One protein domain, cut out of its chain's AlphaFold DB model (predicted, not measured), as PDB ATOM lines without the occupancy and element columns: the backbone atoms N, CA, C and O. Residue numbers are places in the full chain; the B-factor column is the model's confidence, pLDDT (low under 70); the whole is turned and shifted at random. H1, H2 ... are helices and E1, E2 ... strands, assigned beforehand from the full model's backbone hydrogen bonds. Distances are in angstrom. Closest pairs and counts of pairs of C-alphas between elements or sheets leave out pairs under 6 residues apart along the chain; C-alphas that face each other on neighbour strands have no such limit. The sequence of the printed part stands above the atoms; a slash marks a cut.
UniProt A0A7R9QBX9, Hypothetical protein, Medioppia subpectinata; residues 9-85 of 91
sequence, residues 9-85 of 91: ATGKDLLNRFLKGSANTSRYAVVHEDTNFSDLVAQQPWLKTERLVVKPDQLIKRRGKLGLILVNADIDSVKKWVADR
ATOM      1  N   ALA A   9    -101.270 -13.525-125.353       97.94
ATOM      2  CA  ALA A   9    -100.104 -13.507-126.235       97.94
ATOM      3  C   ALA A   9    -100.452 -13.986-127.654       97.94
ATOM      4  O   ALA A   9    -100.115 -13.316-128.626       97.94
ATOM      5  N   THR A  10    -101.202 -15.087-127.780       98.19
ATOM      6  CA  THR A  10    -101.668 -15.602-129.079       98.19
ATOM      7  C   THR A  10    -102.591 -14.608-129.780       98.19
ATOM      8  O   THR A  10    -102.443 -14.364-130.973       98.19
ATOM      9  N   GLY A  11    -103.529 -13.996-129.053       97.44
ATOM     10  CA  GLY A  11    -104.406 -12.975-129.627       97.44
ATOM     11  C   GLY A  11    -103.624 -11.766-130.146       97.44
ATOM     12  O   GLY A  11    -103.855 -11.317-131.265       97.44
ATOM     13  N   LYS A  12    -102.659 -11.266-129.366       96.88
ATOM     14  CA  LYS A  12    -101.803 -10.134-129.755       96.88
ATOM     15  C   LYS A  12    -100.909 -10.447-130.949       96.88
ATOM     16  O   LYS A  12    -100.756  -9.591-131.813       96.88
ATOM     17  N   ASP A  13    -100.358 -11.653-131.013       97.00
ATOM     18  CA  ASP A  13     -99.588 -12.130-132.162       97.00
ATOM     19  C   ASP A  13    -100.419 -12.086-133.452       97.00
ATOM     20  O   ASP A  13     -99.998 -11.494-134.446       97.00
ATOM     21  N   LEU A  14    -101.641 -12.630-133.419       97.31
ATOM     22  CA  LEU A  14    -102.554 -12.602-134.565       97.31
ATOM     23  C   LEU A  14    -102.880 -11.163-134.992       97.31
ATOM     24  O   LEU A  14    -102.806 -10.846-136.178       97.31
ATOM     25  N   LEU A  15    -103.182 -10.275-134.038       96.44
ATOM     26  CA  LEU A  15    -103.441  -8.863-134.337       96.44
ATOM     27  C   LEU A  15    -102.217  -8.186-134.970       96.44
ATOM     28  O   LEU A  15    -102.356  -7.492-135.974       96.44
ATOM     29  N   ASN A  16    -101.017  -8.424-134.437       96.00
ATOM     30  CA  ASN A  16     -99.779  -7.864-134.979       96.00
ATOM     31  C   ASN A  16     -99.504  -8.332-136.418       96.00
ATOM     32  O   ASN A  16     -99.019  -7.544-137.230       96.00
ATOM     33  N   ARG A  17     -99.802  -9.600-136.737       96.00
ATOM     34  CA  ARG A  17     -99.588 -10.181-138.074       96.00
ATOM     35  C   ARG A  17    -100.589  -9.669-139.104       96.00
ATOM     36  O   ARG A  17    -100.193  -9.359-140.222       96.00
ATOM     37  N   PHE A  18    -101.867  -9.595-138.733       96.81
ATOM     38  CA  PHE A  18    -102.953  -9.415-139.701       96.81
ATOM     39  C   PHE A  18    -103.591  -8.023-139.702       96.81
ATOM     40  O   PHE A  18    -104.237  -7.672-140.682       96.81
ATOM     41  N   LEU A  19    -103.403  -7.210-138.655       95.88
ATOM     42  CA  LEU A  19    -103.956  -5.848-138.566       95.88
ATOM     43  C   LEU A  19    -102.877  -4.755-138.594       95.88
ATOM     44  O   LEU A  19    -103.081  -3.650-138.080       95.88
ATOM     45  N   LYS A  20    -101.716  -5.045-139.186       86.81
ATOM     46  CA  LYS A  20    -100.625  -4.076-139.321       86.81
ATOM     47  C   LYS A  20    -101.110  -2.830-140.079       86.81
ATOM     48  O   LYS A  20    -101.617  -2.941-141.187       86.81
ATOM     49  N   GLY A  21    -100.949  -1.651-139.473       87.06
ATOM     50  CA  GLY A  21    -101.385  -0.362-140.033       87.06
ATOM     51  C   GLY A  21    -102.794   0.079-139.616       87.06
ATOM     52  O   GLY A  21    -103.070   1.273-139.628       87.06
ATOM     53  N   SER A  22    -103.641  -0.849-139.163       93.25
ATOM     54  CA  SER A  22    -104.990  -0.550-138.648       93.25
ATOM     55  C   SER A  22    -105.073  -0.609-137.122       93.25
ATOM     56  O   SER A  22    -106.005  -0.074-136.528       93.25
ATOM     57  N   ALA A  23    -104.107  -1.266-136.474       91.44
ATOM     58  CA  ALA A  23    -104.005  -1.367-135.026       91.44
ATOM     59  C   ALA A  23    -102.575  -1.095-134.543       91.44
ATOM     60  O   ALA A  23    -101.594  -1.364-135.244       91.44
ATOM     61  N   ASN A  24    -102.460  -0.597-133.310       90.81
ATOM     62  CA  ASN A  24    -101.170  -0.409-132.654       90.81
ATOM     63  C   ASN A  24    -100.481  -1.756-132.411       90.81
ATOM     64  O   ASN A  24    -101.079  -2.688-131.868       90.81
ATOM     65  N   THR A  25     -99.197  -1.835-132.761       93.19
ATOM     66  CA  THR A  25     -98.387  -3.033-132.532       93.19
ATOM     67  C   THR A  25     -98.170  -3.260-131.040       93.19
ATOM     68  O   THR A  25     -97.656  -2.403-130.323       93.19
ATOM     69  N   SER A  26     -98.522  -4.453-130.572       93.81
ATOM     70  CA  SER A  26     -98.265  -4.881-129.200       93.81
ATOM     71  C   SER A  26     -96.869  -5.488-129.085       93.81
ATOM     72  O   SER A  26     -96.612  -6.541-129.665       93.81
ATOM     73  N   ARG A  27     -95.985  -4.879-128.289       95.88
ATOM     74  CA  ARG A  27     -94.720  -5.498-127.859       95.88
ATOM     75  C   ARG A  27     -94.962  -6.313-126.588       95.88
ATOM     76  O   ARG A  27     -95.588  -5.815-125.653       95.88
ATOM     77  N   TYR A  28     -94.521  -7.568-126.563       97.50
ATOM     78  CA  TYR A  28     -94.637  -8.435-125.392       97.50
ATOM     79  C   TYR A  28     -93.528  -9.492-125.370       97.50
ATOM     80  O   TYR A  28     -93.009  -9.894-126.409       97.50
ATOM     81  N   ALA A  29     -93.212  -9.960-124.167       98.00
ATOM     82  CA  ALA A  29     -92.338 -11.093-123.910       98.00
ATOM     83  C   ALA A  29     -93.116 -12.124-123.084       98.00
ATOM     84  O   ALA A  29     -93.894 -11.749-122.202       98.00
ATOM     85  N   VAL A  30     -92.941 -13.407-123.394       97.62
ATOM     86  CA  VAL A  30     -93.558 -14.511-122.648       97.62
ATOM     87  C   VAL A  30     -92.503 -15.101-121.724       97.62
ATOM     88  O   VAL A  30     -91.364 -15.288-122.138       97.62
ATOM     89  N   VAL A  31     -92.888 -15.360-120.476       97.94
ATOM     90  CA  VAL A  31     -92.023 -15.950-119.452       97.94
ATOM     91  C   VAL A  31     -92.674 -17.235-118.953       97.94
ATOM     92  O   VAL A  31     -93.851 -17.240-118.585       97.94
ATOM     93  N   HIS A  32     -91.887 -18.300-118.944       96.62
ATOM     94  CA  HIS A  32     -92.180 -19.616-118.389       96.62
ATOM     95  C   HIS A  32     -91.210 -19.918-117.232       96.62
ATOM     96  O   HIS A  32     -90.300 -19.134-116.963       96.62
ATOM     97  N   GLU A  33     -91.413 -21.031-116.528       95.81
ATOM     98  CA  GLU A  33     -90.579 -21.438-115.382       95.81
ATOM     99  C   GLU A  33     -89.103 -21.648-115.754       95.81
ATOM    100  O   GLU A  33     -88.213 -21.356-114.963       95.81
ATOM    101  N   ASP A  34     -88.848 -22.098-116.979       96.12
ATOM    102  CA  ASP A  34     -87.530 -22.387-117.547       96.12
ATOM    103  C   ASP A  34     -86.901 -21.190-118.283       96.12
ATOM    104  O   ASP A  34     -85.821 -21.297-118.865       96.12
ATOM    105  N   THR A  35     -87.560 -20.027-118.282       97.38
ATOM    106  CA  THR A  35     -87.081 -18.859-119.026       97.38
ATOM    107  C   THR A  35     -85.850 -18.239-118.372       97.38
ATOM    108  O   THR A  35     -85.913 -17.678-117.276       97.38
ATOM    109  N   ASN A  36     -84.734 -18.230-119.103       97.50
ATOM    110  CA  ASN A  36     -83.557 -17.455-118.736       97.50
ATOM    111  C   ASN A  36     -83.780 -15.963-119.048       97.50
ATOM    112  O   ASN A  36     -83.842 -15.541-120.204       97.50
ATOM    113  N   PHE A  37     -83.882 -15.142-118.003       97.06
ATOM    114  CA  PHE A  37     -84.105 -13.704-118.155       97.06
ATOM    115  C   PHE A  37     -82.948 -12.963-118.831       97.06
ATOM    116  O   PHE A  37     -83.193 -11.956-119.494       97.06
ATOM    117  N   SER A  38     -81.705 -13.411-118.664       96.94
ATOM    118  CA  SER A  38     -80.552 -12.777-119.313       96.94
ATOM    119  C   SER A  38     -80.656 -12.917-120.829       96.94
ATOM    120  O   SER A  38     -80.520 -11.922-121.542       96.94
ATOM    121  N   ASP A  39     -81.004 -14.114-121.302       98.06
ATOM    122  CA  ASP A  39     -81.194 -14.397-122.725       98.06
ATOM    123  C   ASP A  39     -82.419 -13.664-123.275       98.06
ATOM    124  O   ASP A  39     -82.341 -13.022-124.324       98.06
ATOM    125  N   LEU A  40     -83.533 -13.679-122.534       98.12
ATOM    126  CA  LEU A  40     -84.755 -12.971-122.918       98.12
ATOM    127  C   LEU A  40     -84.493 -11.478-123.136       98.12
ATOM    128  O   LEU A  40     -84.949 -10.888-124.113       98.12
ATOM    129  N   VAL A  41     -83.741 -10.861-122.228       97.56
ATOM    130  CA  VAL A  41     -83.415  -9.438-122.296       97.56
ATOM    131  C   VAL A  41     -82.389  -9.141-123.391       97.56
ATOM    132  O   VAL A  41     -82.449  -8.070-123.993       97.56
ATOM    133  N   ALA A  42     -81.471 -10.063-123.684       97.62
ATOM    134  CA  ALA A  42     -80.573  -9.936-124.830       97.62
ATOM    135  C   ALA A  42     -81.346  -9.982-126.161       97.62
ATOM    136  O   ALA A  42     -81.090  -9.172-127.050       97.62
ATOM    137  N   GLN A  43     -82.338 -10.872-126.274       97.94
ATOM    138  CA  GLN A  43     -83.210 -10.985-127.448       97.94
ATOM    139  C   GLN A  43     -84.204  -9.823-127.564       97.94
ATOM    140  O   GLN A  43     -84.607  -9.452-128.667       97.94
ATOM    141  N   GLN A  44     -84.605  -9.235-126.434       97.75
ATOM    142  CA  GLN A  44     -85.568  -8.137-126.368       97.75
ATOM    143  C   GLN A  44     -85.021  -6.946-125.557       97.75
ATOM    144  O   GLN A  44     -85.473  -6.700-124.435       97.75
ATOM    145  N   PRO A  45     -84.090  -6.149-126.124       97.56
ATOM    146  CA  PRO A  45     -83.398  -5.083-125.386       97.56
ATOM    147  C   PRO A  45     -84.314  -4.003-124.800       97.56
ATOM    148  O   PRO A  45     -83.976  -3.405-123.779       97.56
ATOM    149  N   TRP A  46     -85.494  -3.785-125.393       97.94
ATOM    150  CA  TRP A  46     -86.492  -2.819-124.913       97.94
ATOM    151  C   TRP A  46     -86.971  -3.111-123.483       97.94
ATOM    152  O   TRP A  46     -87.417  -2.200-122.789       97.94
ATOM    153  N   LEU A  47     -86.824  -4.354-123.009       98.12
ATOM    154  CA  LEU A  47     -87.121  -4.726-121.628       98.12
ATOM    155  C   LEU A  47     -86.263  -3.959-120.609       98.12
ATOM    156  O   LEU A  47     -86.701  -3.772-119.481       98.12
ATOM    157  N   LYS A  48     -85.056  -3.505-120.981       97.50
ATOM    158  CA  LYS A  48     -84.169  -2.726-120.096       97.50
ATOM    159  C   LYS A  48     -84.501  -1.237-120.051       97.50
ATOM    160  O   LYS A  48     -84.167  -0.584-119.070       97.50
ATOM    161  N   THR A  49     -85.075  -0.695-121.120       97.25
ATOM    162  CA  THR A  49     -85.200   0.759-121.310       97.25
ATOM    163  C   THR A  49     -86.604   1.276-121.030       97.25
ATOM    164  O   THR A  49     -86.764   2.424-120.634       97.25
ATOM    165  N   GLU A  50     -87.622   0.443-121.236       97.88
ATOM    166  CA  GLU A  50     -89.024   0.835-121.110       97.88
ATOM    167  C   GLU A  50     -89.590   0.493-119.729       97.88
ATOM    168  O   GLU A  50     -89.164  -0.461-119.073       97.88
ATOM    169  N   ARG A  51     -90.625   1.227-119.300       98.31
ATOM    170  CA  ARG A  51     -91.438   0.810-118.148       98.31
ATOM    171  C   ARG A  51     -92.374  -0.322-118.560       98.31
ATOM    172  O   ARG A  51     -93.073  -0.249-119.568       98.31
ATOM    173  N   LEU A  52     -92.394  -1.369-117.749       98.69
ATOM    174  CA  LEU A  52     -93.042  -2.639-118.034       98.69
ATOM    175  C   LEU A  52     -94.321  -2.826-117.217       98.69
ATOM    176  O   LEU A  52     -94.530  -2.226-116.159       98.69
ATOM    177  N   VAL A  53     -95.159  -3.729-117.719       98.62
ATOM    178  CA  VAL A  53     -96.294  -4.311-117.004       98.62
ATOM    179  C   VAL A  53     -96.143  -5.827-117.072       98.62
ATOM    180  O   VAL A  53     -96.013  -6.372-118.168       98.62
ATOM    181  N   VAL A  54     -96.195  -6.513-115.930       98.56
ATOM    182  CA  VAL A  54     -96.150  -7.983-115.861       98.56
ATOM    183  C   VAL A  54     -97.431  -8.531-115.239       98.56
ATOM    184  O   VAL A  54     -97.999  -7.941-114.320       98.56
ATOM    185  N   LYS A  55     -97.935  -9.630-115.808       98.31
ATOM    186  CA  LYS A  55     -99.202 -10.278-115.440       98.31
ATOM    187  C   LYS A  55     -99.243 -11.723-115.955       98.31
ATOM    188  O   LYS A  55     -98.601 -11.999-116.969       98.31
ATOM    189  N   PRO A  56    -100.037 -12.624-115.349       97.75
ATOM    190  CA  PRO A  56    -100.214 -13.975-115.859       97.75
ATOM    191  C   PRO A  56    -101.120 -13.999-117.099       97.75
ATOM    192  O   PRO A  56    -102.065 -13.204-117.242       97.75
ATOM    193  N   ASP A  57    -100.856 -14.965-117.979       98.00
ATOM    194  CA  ASP A  57    -101.614 -15.229-119.206       98.00
ATOM    195  C   ASP A  57    -102.146 -16.671-119.238       98.00
ATOM    196  O   ASP A  57    -101.744 -17.511-120.042       98.00
ATOM    197  N   GLN A  58    -103.043 -16.968-118.296       97.00
ATOM    198  CA  GLN A  58    -103.662 -18.286-118.092       97.00
ATOM    199  C   GLN A  58    -105.194 -18.200-118.159       97.00
ATOM    200  O   GLN A  58    -105.903 -18.880-117.430       97.00
ATOM    201  N   LEU A  59    -105.722 -17.294-118.991       97.44
ATOM    202  CA  LEU A  59    -107.163 -17.012-119.123       97.44
ATOM    203  C   LEU A  59    -107.847 -16.459-117.852       97.44
ATOM    204  O   LEU A  59    -109.063 -16.255-117.854       97.44
ATOM    205  N   ILE A  60    -107.071 -16.112-116.821       96.00
ATOM    206  CA  ILE A  60    -107.544 -15.504-115.572       96.00
ATOM    207  C   ILE A  60    -108.169 -14.131-115.852       96.00
ATOM    208  O   ILE A  60    -107.563 -13.241-116.466       96.00
ATOM    209  N   LYS A  61    -109.406 -13.941-115.390       96.81
ATOM    210  CA  LYS A  61    -110.138 -12.671-115.502       96.81
ATOM    211  C   LYS A  61    -109.910 -11.813-114.256       96.81
ATOM    212  O   LYS A  61    -109.459 -12.298-113.230       96.81
ATOM    213  N   ARG A  62    -110.201 -10.510-114.351       96.94
ATOM    214  CA  ARG A  62    -110.104  -9.545-113.230       96.94
ATOM    215  C   ARG A  62    -108.727  -9.476-112.536       96.94
ATOM    216  O   ARG A  62    -108.654  -9.093-111.374       96.94
ATOM    217  N   ARG A  63    -107.640  -9.753-113.270       97.81
ATOM    218  CA  ARG A  63    -106.242  -9.760-112.781       97.81
ATOM    219  C   ARG A  63    -105.856  -8.518-111.963       97.81
ATOM    220  O   ARG A  63    -105.167  -8.659-110.963       97.81
ATOM    221  N   GLY A  64    -106.341  -7.329-112.334       96.44
ATOM    222  CA  GLY A  64    -106.083  -6.099-111.572       96.44
ATOM    223  C   GLY A  64    -106.682  -6.119-110.162       96.44
ATOM    224  O   GLY A  64    -105.991  -5.798-109.205       96.44
ATOM    225  N   LYS A  65    -107.932  -6.582-110.011       96.75
ATOM    226  CA  LYS A  65    -108.582  -6.714-108.693       96.75
ATOM    227  C   LYS A  65    -107.929  -7.808-107.839       96.75
ATOM    228  O   LYS A  65    -107.928  -7.697-106.624       96.75
ATOM    229  N   LEU A  66    -107.380  -8.838-108.482       96.00
ATOM    230  CA  LEU A  66    -106.682  -9.948-107.826       96.00
ATOM    231  C   LEU A  66    -105.222  -9.624-107.454       96.00
ATOM    232  O   LEU A  66    -104.516 -10.499-106.971       96.00
ATOM    233  N   GLY A  67    -104.720  -8.412-107.725       96.25
ATOM    234  CA  GLY A  67    -103.313  -8.078-107.461       96.25
ATOM    235  C   GLY A  67    -102.314  -8.847-108.340       96.25
ATOM    236  O   GLY A  67    -101.132  -8.943-108.014       96.25
ATOM    237  N   LEU A  68    -102.774  -9.384-109.474       97.50
ATOM    238  CA  LEU A  68    -101.982 -10.170-110.428       97.50
ATOM    239  C   LEU A  68    -101.434  -9.310-111.575       97.50
ATOM    240  O   LEU A  68    -101.215  -9.804-112.680       97.50
ATOM    241  N   ILE A  69    -101.277  -8.006-111.355       98.25
ATOM    242  CA  ILE A  69    -100.666  -7.089-112.315       98.25
ATOM    243  C   ILE A  69     -99.705  -6.190-111.551       98.25
ATOM    244  O   ILE A  69    -100.131  -5.439-110.677       98.25
ATOM    245  N   LEU A  70     -98.428  -6.234-111.919       98.56
ATOM    246  CA  LEU A  70     -97.478  -5.193-111.554       98.56
ATOM    247  C   LEU A  70     -97.387  -4.211-112.718       98.56
ATOM    248  O   LEU A  70     -97.132  -4.611-113.855       98.56
ATOM    249  N   VAL A  71     -97.623  -2.935-112.430       98.44
ATOM    250  CA  VAL A  71     -97.611  -1.845-113.409       98.44
ATOM    251  C   VAL A  71     -96.415  -0.936-113.180       98.44
ATOM    252  O   VAL A  71     -95.945  -0.821-112.054       98.44
ATOM    253  N   ASN A  72     -95.979  -0.256-114.244       98.31
ATOM    254  CA  ASN A  72     -94.907   0.734-114.198       98.31
ATOM    255  C   ASN A  72     -93.672   0.209-113.444       98.31
ATOM    256  O   ASN A  72     -93.289   0.781-112.427       98.31
ATOM    257  N   ALA A  73     -93.077  -0.884-113.926       98.31
ATOM    258  CA  ALA A  73     -91.928  -1.555-113.312       98.31
ATOM    259  C   ALA A  73     -90.714  -1.594-114.253       98.31
ATOM    260  O   ALA A  73     -90.867  -1.546-115.467       98.31
ATOM    261  N   ASP A  74     -89.507  -1.690-113.703       98.50
ATOM    262  CA  ASP A  74     -88.307  -2.057-114.469       98.50
ATOM    263  C   ASP A  74     -88.136  -3.578-114.514       98.50
ATOM    264  O   ASP A  74     -88.846  -4.335-113.844       98.50
ATOM    265  N   ILE A  75     -87.183  -4.034-115.326       98.12
ATOM    266  CA  ILE A  75     -86.933  -5.457-115.540       98.12
ATOM    267  C   ILE A  75     -86.542  -6.202-114.262       98.12
ATOM    268  O   ILE A  75     -86.922  -7.359-114.099       98.12
ATOM    269  N   ASP A  76     -85.835  -5.562-113.331       98.19
ATOM    270  CA  ASP A  76     -85.412  -6.219-112.093       98.19
ATOM    271  C   ASP A  76     -86.577  -6.362-111.106       98.19
ATOM    272  O   ASP A  76     -86.763  -7.433-110.520       98.19
ATOM    273  N   SER A  77     -87.448  -5.352-111.017       98.44
ATOM    274  CA  SER A  77     -88.723  -5.455-110.298       98.44
ATOM    275  C   SER A  77     -89.621  -6.547-110.887       98.44
ATOM    276  O   SER A  77     -90.249  -7.299-110.142       98.44
ATOM    277  N   VAL A  78     -89.654  -6.678-112.220       98.50
ATOM    278  CA  VAL A  78     -90.390  -7.747-112.912       98.50
ATOM    279  C   VAL A  78     -89.831  -9.125-112.557       98.50
ATOM    280  O   VAL A  78     -90.613  -9.995-112.177       98.50
ATOM    281  N   LYS A  79     -88.508  -9.333-112.626       98.06
ATOM    282  CA  LYS A  79     -87.866 -10.611-112.253       98.06
ATOM    283  C   LYS A  79     -88.241 -11.028-110.836       98.06
ATOM    284  O   LYS A  79     -88.672 -12.160-110.630       98.06
ATOM    285  N   LYS A  80     -88.130 -10.102-109.877       98.31
ATOM    286  CA  LYS A  80     -88.498 -10.354-108.479       98.31
ATOM    287  C   LYS A  80     -89.976 -10.717-108.350       98.31
ATOM    288  O   LYS A  80     -90.313 -11.734-107.755       98.31
ATOM    289  N   TRP A  81     -90.858  -9.929-108.965       98.19
ATOM    290  CA  TRP A  81     -92.302 -10.160-108.906       98.19
ATOM    291  C   TRP A  81     -92.710 -11.519-109.483       98.19
ATOM    292  O   TRP A  81     -93.597 -12.172-108.930       98.19
ATOM    293  N   VAL A  82     -92.058 -11.936-110.574       97.88
ATOM    294  CA  VAL A  82     -92.253 -13.249-111.195       97.88
ATOM    295  C   VAL A  82     -91.741 -14.357-110.280       97.88
ATOM    296  O   VAL A  82     -92.497 -15.281-110.011       97.88
ATOM    297  N   ALA A  83     -90.519 -14.260-109.751       96.69
ATOM    298  CA  ALA A  83     -89.961 -15.265-108.841       96.69
ATOM    299  C   ALA A  83     -90.830 -15.469-107.584       96.69
ATOM    300  O   ALA A  83     -91.024 -16.592-107.121       96.69
ATOM    301  N   ASP A  84     -91.430 -14.394-107.071       96.00
ATOM    302  CA  ASP A  84     -92.304 -14.453-105.903       96.00
ATOM    303  C   ASP A  84     -93.640 -15.170-106.168       96.00
ATOM    304  O   ASP A  84     -94.297 -15.558-105.201       96.00
ATOM    305  N   ARG A  85     -94.062 -15.345-107.429       96.00
ATOM    306  CA  ARG A  85     -95.417 -15.814-107.804       96.00
ATOM    307  C   ARG A  85     -95.456 -17.008-108.754       96.00
ATOM    308  O   ARG A  85     -96.471 -17.693-108.804       96.00
TER     309      ARG A  85
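AT A GLANCE: This is residues 9 to 85 of the 91 residues of the protein "Hypothetical protein" of Medioppia subpectinata (UniProt A0A7R9QBX9). A small hairpin of two strands, E1 and E2, has helix H4 packed on it and the short helices H2 and H3 near H4, while helix H1 lies off at one end of the longest axis, beyond a long link. The 77 printed residues run H1, H2, H3, E1, E2, H4, antiparallel in the sheet and mostly helix, with 37 residues in named elements, under half. The whole is only just compact, close to loose, with a radius of gyration of the C-alphas of 13.4 A and spans of 37 by 31 by 24 A.

IN THESE COORDINATES: H1, residues 9 to 18, begins at C-alpha 9 (-100.104, -13.507, -126.235) and is 14.4 A long. H2 is residues 37 to 43, H3 46 to 49, E1 52 to 54 and E2 70 to 73. H4, residues 75 to 83, 12.3 A, ends at C-alpha 83 (-89.961, -15.265, -108.841).

HOW THE PARTS SIT: E1 and E2 are antiparallel at 163 degrees, with N 52 and O 73 2.8 A apart, within hydrogen-bond range. The closest C-alphas of E1 and H4, Val 54 and Val 78, are 6.5 A apart. H3 and H4 are close but not clearly touching, Lys 48 and Ile 75 having the closest C-alphas, 6.0 A. H1 is apart from H4. Every O i to N i+4 pair is within range in H1, H2 and H4; H3 is too short for one.

THE WHOLE: The C-alphas farthest apart, Gly 21 and Asp 84, are 38.0 A apart. The printed part has no cut. The links H1 to H2 and E1 to E2 are long. No printed residue is under 70 in pLDDT.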